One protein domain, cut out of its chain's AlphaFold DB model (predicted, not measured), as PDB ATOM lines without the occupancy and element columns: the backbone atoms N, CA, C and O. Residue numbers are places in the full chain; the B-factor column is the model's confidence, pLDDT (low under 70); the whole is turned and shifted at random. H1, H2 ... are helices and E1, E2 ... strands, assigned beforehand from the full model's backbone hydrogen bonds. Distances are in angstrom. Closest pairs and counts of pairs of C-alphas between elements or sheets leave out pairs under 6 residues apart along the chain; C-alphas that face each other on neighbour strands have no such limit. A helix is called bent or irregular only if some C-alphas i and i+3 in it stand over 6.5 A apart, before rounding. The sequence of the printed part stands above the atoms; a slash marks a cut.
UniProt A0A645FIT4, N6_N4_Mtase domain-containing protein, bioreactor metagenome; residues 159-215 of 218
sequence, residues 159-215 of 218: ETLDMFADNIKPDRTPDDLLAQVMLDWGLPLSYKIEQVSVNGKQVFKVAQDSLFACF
ATOM      1  N   GLU A 159     109.939 163.283  90.001       76.94
ATOM      2  CA  GLU A 159     111.022 162.343  90.338       76.94
ATOM      3  C   GLU A 159     110.529 160.918  90.639       76.94
ATOM      4  O   GLU A 159     111.274 159.956  90.495       76.94
ATOM      5  N   THR A 160     109.266 160.766  91.050       73.06
ATOM      6  CA  THR A 160     108.670 159.456  91.361       73.06
ATOM      7  C   THR A 160     108.029 158.783  90.150       73.06
ATOM      8  O   THR A 160     107.701 157.605  90.233       73.06
ATOM      9  N   LEU A 161     107.868 159.482  89.018       75.19
ATOM     10  CA  LEU A 161     107.216 158.927  87.824       75.19
ATOM     11  C   LEU A 161     108.015 157.782  87.195       75.19
ATOM     12  O   LEU A 161     107.417 156.802  86.754       75.19
ATOM     13  N   ASP A 162     109.346 157.857  87.227       72.88
ATOM     14  CA  ASP A 162     110.218 156.797  86.709       72.88
ATOM     15  C   ASP A 162     110.066 155.487  87.499       72.88
ATOM     16  O   ASP A 162     110.210 154.403  86.937       72.88
ATOM     17  N   MET A 163     109.690 155.565  88.783       66.44
ATOM     18  CA  MET A 163     109.410 154.383  89.607       66.44
ATOM     19  C   MET A 163     108.120 153.659  89.193       66.44
ATOM     20  O   MET A 163     107.976 152.481  89.501       66.44
ATOM     21  N   PHE A 164     107.203 154.326  88.480       66.19
ATOM     22  CA  PHE A 164     105.971 153.725  87.946       66.19
ATOM     23  C   PHE A 164     106.111 153.246  86.497       66.19
ATOM     24  O   PHE A 164     105.145 152.741  85.925       66.19
ATOM     25  N   ALA A 165     107.296 153.386  85.889       68.69
ATOM     26  CA  ALA A 165     107.547 152.879  84.543       68.69
ATOM     27  C   ALA A 165     107.437 151.343  84.469       68.69
ATOM     28  O   ALA A 165     107.050 150.810  83.430       68.69
ATOM     29  N   ASP A 166     107.740 150.648  85.572       74.50
ATOM     30  CA  ASP A 166     107.495 149.217  85.753       74.50
ATOM     31  C   ASP A 166     106.544 149.013  86.940       74.50
ATOM     32  O   ASP A 166     106.927 149.132  88.102       74.50
ATOM     33  N   ASN A 167     105.274 148.754  86.634       81.19
ATOM     34  CA  ASN A 167     104.216 148.598  87.633       81.19
ATOM     35  C   ASN A 167     103.928 147.123  87.958       81.19
ATOM     36  O   ASN A 167     102.855 146.803  88.468       81.19
ATOM     37  N   ILE A 168     104.847 146.214  87.628       86.94
ATOM     38  CA  ILE A 168     104.686 144.775  87.844       86.94
ATOM     39  C   ILE A 168     105.358 144.374  89.165       86.94
ATOM     40  O   ILE A 168     106.427 144.867  89.536       86.94
ATOM     41  N   LYS A 169     104.720 143.473  89.916       88.75
ATOM     42  CA  LYS A 169     105.317 142.877  91.116       88.75
ATOM     43  C   LYS A 169     106.557 142.040  90.748       88.75
ATOM     44  O   LYS A 169     106.502 141.255  89.802       88.75
ATOM     45  N   PRO A 170     107.683 142.172  91.475       86.75
ATOM     46  CA  PRO A 170     108.969 141.598  91.063       86.75
ATOM     47  C   PRO A 170     109.026 140.068  91.150       86.75
ATOM     48  O   PRO A 170     109.916 139.460  90.563       86.75
ATOM     49  N   ASP A 171     108.110 139.447  91.892       89.25
ATOM     50  CA  ASP A 171     107.989 137.999  92.062       89.25
ATOM     51  C   ASP A 171     107.094 137.337  90.999       89.25
ATOM     52  O   ASP A 171     106.875 136.125  91.053       89.25
ATOM     53  N   ARG A 172     106.575 138.106  90.030       91.88
ATOM     54  CA  ARG A 172     105.713 137.593  88.957       91.88
ATOM     55  C   ARG A 172     106.512 137.021  87.804       91.88
ATOM     56  O   ARG A 172     107.499 137.595  87.345       91.88
ATOM     57  N   THR A 173     106.047 135.877  87.317       93.12
ATOM     58  CA  THR A 173     106.632 135.199  86.164       93.12
ATOM     59  C   THR A 173     105.955 135.643  84.863       93.12
ATOM     60  O   THR A 173     104.808 136.096  84.881       93.12
ATOM     61  N   PRO A 174     106.616 135.475  83.704       93.25
ATOM     62  CA  PRO A 174     105.985 135.714  82.407       93.25
ATOM     63  C   PRO A 174     104.691 134.911  82.188       93.25
ATOM     64  O   PRO A 174     103.768 135.414  81.553       93.25
ATOM     65  N   ASP A 175     104.592 133.698  82.743       92.62
ATOM     66  CA  ASP A 175     103.376 132.880  82.675       92.62
ATOM     67  C   ASP A 175     102.224 133.475  83.507       92.62
ATOM     68  O   ASP A 175     101.075 133.448  83.059       92.62
ATOM     69  N   ASP A 176     102.511 134.073  84.675       94.00
ATOM     70  CA  ASP A 176     101.502 134.768  85.495       94.00
ATOM     71  C   ASP A 176     100.925 135.980  84.750       94.00
ATOM     72  O   ASP A 176      99.713 136.219  84.757       94.00
ATOM     73  N   LEU A 177     101.800 136.733  84.076       93.81
ATOM     74  CA  LEU A 177     101.419 137.884  83.258       93.81
ATOM     75  C   LEU A 177     100.597 137.450  82.046       93.81
ATOM     76  O   LEU A 177      99.558 138.046  81.762       93.81
ATOM     77  N   LEU A 178     101.024 136.389  81.359       94.44
ATOM     78  CA  LEU A 178     100.303 135.851  80.212       94.44
ATOM     79  C   LEU A 178      98.899 135.393  80.599       94.44
ATOM     80  O   LEU A 178      97.938 135.737  79.913       94.44
ATOM     81  N   ALA A 179      98.770 134.632  81.690       94.31
ATOM     82  CA  ALA A 179      97.481 134.134  82.152       94.31
ATOM     83  C   ALA A 179      96.516 135.286  82.466       94.31
ATOM     84  O   ALA A 179      95.350 135.223  82.073       94.31
ATOM     85  N   GLN A 180      97.002 136.357  83.106       93.31
ATOM     86  CA  GLN A 180      96.197 137.553  83.343       93.31
ATOM     87  C   GLN A 180      95.779 138.224  82.027       93.31
ATOM     88  O   GLN A 180      94.591 138.451  81.830       93.31
ATOM     89  N   VAL A 181      96.714 138.489  81.106       93.25
ATOM     90  CA  VAL A 181      96.403 139.133  79.814       93.25
ATOM     91  C   VAL A 181      95.384 138.316  79.022       93.25
ATOM     92  O   VAL A 181      94.440 138.875  78.470       93.25
ATOM     93  N   MET A 182      95.536 136.988  78.990       94.06
ATOM     94  CA  MET A 182      94.576 136.107  78.330       94.06
ATOM     95  C   MET A 182      93.174 136.251  78.932       94.06
ATOM     96  O   MET A 182      92.211 136.356  78.179       94.06
ATOM     97  N   LEU A 183      93.047 136.294  80.260       93.25
ATOM     98  CA  LEU A 183      91.754 136.474  80.923       93.25
ATOM     99  C   LEU A 183      91.165 137.870  80.692       93.25
ATOM    100  O   LEU A 183      89.992 137.969  80.333       93.25
ATOM    101  N   ASP A 184      91.972 138.922  80.834       92.06
ATOM    102  CA  ASP A 184      91.557 140.316  80.636       92.06
ATOM    103  C   ASP A 184      91.053 140.552  79.203       92.06
ATOM    104  O   ASP A 184      90.115 141.318  78.980       92.06
ATOM    105  N   TRP A 185      91.648 139.868  78.222       92.44
ATOM    106  CA  TRP A 185      91.266 139.958  76.809       92.44
ATOM    107  C   TRP A 185      90.182 138.947  76.406       92.44
ATOM    108  O   TRP A 185      89.810 138.874  75.235       92.44
ATOM    109  N   GLY A 186      89.665 138.150  77.348       92.00
ATOM    110  CA  GLY A 186      88.622 137.154  77.086       92.00
ATOM    111  C   GLY A 186      89.086 135.954  76.252       92.00
ATOM    112  O   GLY A 186      88.262 135.260  75.654       92.00
ATOM    113  N   LEU A 187      90.394 135.689  76.198       92.56
ATOM    114  CA  LEU A 187      90.974 134.550  75.494       92.56
ATOM    115  C   LEU A 187      90.868 133.267  76.342       92.56
ATOM    116  O   LEU A 187      91.296 133.236  77.500       92.56
ATOM    117  N   PRO A 188      90.364 132.154  75.779       92.19
ATOM    118  CA  PRO A 188      90.323 130.871  76.468       92.19
ATOM    119  C   PRO A 188      91.705 130.376  76.917       92.19
ATOM    120  O   PRO A 188      92.601 130.149  76.106       92.19
ATOM    121  N   LEU A 189      91.828 130.024  78.198       92.56
ATOM    122  CA  LEU A 189      93.036 129.411  78.780       92.56
ATOM    123  C   LEU A 189      93.389 128.023  78.211       92.56
ATOM    124  O   LEU A 189      94.434 127.465  78.553       92.56
ATOM    125  N   SER A 190      92.523 127.456  77.364       91.06
ATOM    126  CA  SER A 190      92.764 126.208  76.624       91.06
ATOM    127  C   SER A 190      93.483 126.420  75.290       91.06
ATOM    128  O   SER A 190      93.858 125.447  74.642       91.06
ATOM    129  N   TYR A 191      93.689 127.669  74.864       92.50
ATOM    130  CA  TYR A 191      94.410 127.954  73.630       92.50
ATOM    131  C   TYR A 191      95.840 127.419  73.666       92.50
ATOM    132  O   TYR A 191      96.504 127.386  74.710       92.50
ATOM    133  N   LYS A 192      96.312 126.983  72.494       92.19
ATOM    134  CA  LYS A 192      97.701 126.574  72.309       92.19
ATOM    135  C   LYS A 192      98.590 127.788  72.576       92.19
ATOM    136  O   LYS A 192      98.347 128.857  72.019       92.19
ATOM    137  N   ILE A 193      99.570 127.594  73.449       93.31
ATOM    138  CA  ILE A 193     100.580 128.588  73.806       93.31
ATOM    139  C   ILE A 193     101.907 128.004  73.345       93.31
ATOM    140  O   ILE A 193     102.237 126.870  73.700       93.31
ATOM    141  N   GLU A 194     102.632 128.754  72.530       93.25
ATOM    142  CA  GLU A 194     103.955 128.402  72.028       93.25
ATOM    143  C   GLU A 194     104.939 129.488  72.458       93.25
ATOM    144  O   GLU A 194     104.578 130.659  72.514       93.25
ATOM    145  N   GLN A 195     106.177 129.114  72.766       92.06
ATOM    146  CA  GLN A 195     107.253 130.075  72.998       92.06
ATOM    147  C   GLN A 195     108.184 130.071  71.792       92.06
ATOM    148  O   GLN A 195     108.622 129.011  71.340       92.06
ATOM    149  N   VAL A 196     108.476 131.256  71.268       92.75
ATOM    150  CA  VAL A 196     109.386 131.462  70.140       92.75
ATOM    151  C   VAL A 196     110.415 132.527  70.495       92.75
ATOM    152  O   VAL A 196     110.098 133.497  71.181       92.75
ATOM    153  N   SER A 197     111.647 132.360  70.011       92.81
ATOM    154  CA  SER A 197     112.683 133.381  70.159       92.81
ATOM    155  C   SER A 197     112.636 134.342  68.975       92.81
ATOM    156  O   SER A 197     112.749 133.921  67.824       92.81
ATOM    157  N   VAL A 198     112.475 135.635  69.252       91.19
ATOM    158  CA  VAL A 198     112.480 136.706  68.250       91.19
ATOM    159  C   VAL A 198     113.512 137.738  68.680       91.19
ATOM    160  O   VAL A 198     113.392 138.331  69.748       91.19
ATOM    161  N   ASN A 199     114.551 137.943  67.865       90.75
ATOM    162  CA  ASN A 199     115.666 138.851  68.173       90.75
ATOM    163  C   ASN A 199     116.297 138.606  69.561       90.75
ATOM    164  O   ASN A 199     116.638 139.548  70.271       90.75
ATOM    165  N   GLY A 200     116.420 137.338  69.964       89.81
ATOM    166  CA  GLY A 200     116.994 136.949  71.256       89.81
ATOM    167  C   GLY A 200     116.065 137.130  72.461       89.81
ATOM    168  O   GLY A 200     116.489 136.828  73.572       89.81
ATOM    169  N   LYS A 201     114.816 137.576  72.258       91.62
ATOM    170  CA  LYS A 201     113.787 137.675  73.304       91.62
ATOM    171  C   LYS A 201     112.778 136.539  73.198       91.62
ATOM    172  O   LYS A 201     112.474 136.084  72.094       91.62
ATOM    173  N   GLN A 202     112.253 136.096  74.333       93.31
ATOM    174  CA  GLN A 202     111.224 135.068  74.412       93.31
ATOM    175  C   GLN A 202     109.836 135.685  74.249       93.31
ATOM    176  O   GLN A 202     109.428 136.580  74.991       93.31
ATOM    177  N   VAL A 203     109.097 135.183  73.262       93.50
ATOM    178  CA  VAL A 203     107.761 135.663  72.908       93.50
ATOM    179  C   VAL A 203     106.772 134.509  72.986       93.50
ATOM    180  O   VAL A 203     106.966 133.457  72.377       93.50
ATOM    181  N   PHE A 204     105.681 134.723  73.710       94.06
ATOM    182  CA  PHE A 204     104.538 133.825  73.741       94.06
ATOM    183  C   PHE A 204     103.648 134.086  72.531       94.06
ATOM    184  O   PHE A 204     103.196 135.211  72.322       94.06
ATOM    185  N   LYS A 205     103.374 133.037  71.762       93.75
ATOM    186  CA  LYS A 205     102.453 133.003  70.629       93.75
ATOM    187  C   LYS A 205     101.210 132.209  71.035       93.75
ATOM    188  O   LYS A 205     101.298 131.008  71.301       93.75
ATOM    189  N   VAL A 206     100.058 132.870  71.120       90.19
ATOM    190  CA  VAL A 206      98.793 132.267  71.575       90.19
ATOM    191  C   VAL A 206      97.808 132.158  70.415       90.19
ATOM    192  O   VAL A 206      97.538 133.140  69.725       90.19
ATOM    193  N   ALA A 207      97.246 130.956  70.231       85.75
ATOM    194  CA  ALA A 207      96.282 130.635  69.170       85.75
ATOM    195  C   ALA A 207      96.729 131.126  67.783       85.75
ATOM    196  O   ALA A 207      95.997 131.821  67.081       85.75
ATOM    197  N   GLN A 208      97.958 130.746  67.420       74.81
ATOM    198  CA  GLN A 208      98.677 131.214  66.240       74.81
ATOM    199  C   GLN A 208      98.839 132.742  66.247       74.81
ATOM    200  O   GLN A 208      99.850 133.211  66.743       74.81
ATOM    201  N   ASP A 209      97.867 133.522  65.791       78.06
ATOM    202  CA  ASP A 209      98.055 134.967  65.595       78.06
ATOM    203  C   ASP A 209      97.134 135.834  66.474       78.06
ATOM    204  O   ASP A 209      96.997 137.031  66.242       78.06
ATOM    205  N   SER A 210      96.500 135.248  67.499       81.44
ATOM    206  CA  SER A 210      95.555 135.979  68.361       81.44
ATOM    207  C   SER A 210      96.243 136.884  69.388       81.44
ATOM    208  O   SER A 210      95.707 137.931  69.738       81.44
ATOM    209  N   LEU A 211      97.412 136.483  69.895       89.44
ATOM    210  CA  LEU A 211      98.193 137.269  70.852       89.44
ATOM    211  C   LEU A 211      99.678 136.908  70.747       89.44
ATOM    212  O   LEU A 211     100.053 135.737  70.825       89.44
ATOM    213  N   PHE A 212     100.510 137.943  70.636       91.44
ATOM    214  CA  PHE A 212     101.950 137.870  70.852       91.44
ATOM    215  C   PHE A 212     102.289 138.667  72.107       91.44
ATOM    216  O   PHE A 212     102.008 139.864  72.167       91.44
ATOM    217  N   ALA A 213     102.881 138.018  73.104       92.31
ATOM    218  CA  ALA A 213     103.258 138.661  74.358       92.31
ATOM    219  C   ALA A 213     104.751 138.465  74.632       92.31
ATOM    220  O   ALA A 213     105.254 137.345  74.608       92.31
ATOM    221  N   CYS A 214     105.461 139.560  74.895       92.50
ATOM    222  CA  CYS A 214     106.871 139.557  75.267       92.50
ATOM    223  C   CYS A 214     107.002 140.254  76.619       92.50
ATOM    224  O   CYS A 214     106.646 141.425  76.737       92.50
ATOM    225  N   PHE A 215     107.521 139.537  77.611       91.38
ATOM    226  CA  PHE A 215     107.706 140.052  78.973       91.38
ATOM    227  C   PHE A 215     109.186 140.202  79.353       91.38
ATOM    228  O   PHE A 215     109.502 140.562  80.484       91.38
TER     229      PHE A 215
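AT A GLANCE: This is residues 159 to 215 of the 218 residues of the protein "N6_N4_Mtase domain-containing protein" of bioreactor metagenome (UniProt A0A645FIT4). A small three-stranded antiparallel sheet, E1 E2 E3, has helix H2 packed slantwise over one face, mostly over E2 and E3, and a thin arm at the start of the printed part, residues 159 to 167 with the short helix H1, sticks out from this body. The sheet is a meander, each strand the antiparallel neighbour of the one before, and with H2 on one face it makes two layers. The printed part has 57 residues, with named elements in the order H1, H2, E1, E2, E3, and its class is mixed, helices and strands. The whole is loose, with a radius of gyration of the C-alphas of 13.3 A and spans of 41 by 28 by 19 A, the arm adding to the length.

HOW THE PARTS SIT: The sheet runs E1, residues 193 to 198, then E2, residues 201 to 206, then E3, residues 211 to 214; E1 and E3 are its edge strands. E1 and E2 are a hairpin, antiparallel at 148 degrees, with N 196 and O 203 at 2.9 A, within hydrogen-bond range. E2 and E3 are also a hairpin, antiparallel at 159 degrees, with N 204 and O 213 within range at 2.8 A. H2, residues 174 to 184, is on the sheet at a height over the sheet of 9.9 A. It lies over E2 and E3 and runs slantwise to the strands, at 35 degrees to E2 on the local plane. The closest C-alphas of H2 and E3 are those of Leu 178 and Ala 213, 7.1 A apart. H1, residues 159 to 164, is not on the sheet and is apart from H2. In H2 every O i to N i+4 pair is within hydrogen-bond range; in H1 0 of 2 are, with 2 of 3 O i to N i+3 pairs within range.

IN THESE COORDINATES: E1 is 15.4 A long from first to last C-alpha, E2 16.0 A and E3 10.0 A, ending at C-alpha 214 at (106.871, 139.557, 75.267). H2 is 15.2 A long and begins at C-alpha 174 at (105.985, 135.714, 82.407). H1 is 10.3 A long, begins at C-alpha 159 at (111.022, 162.343, 90.338), and is irregular, but only just: C-alphas 159 and 162 are 6.7 A apart.

THE WHOLE: The two C-alphas farthest apart are those of Glu 159 and Ser 190, at 42.7 A. Without residues 159 to 167, which stand free, the body has 48 residues and spans 25 by 25 by 13 A. The printed part has no cut and no long link. The mean pLDDT of the printed part is 88.2, and residues 163 to 165 are under 70.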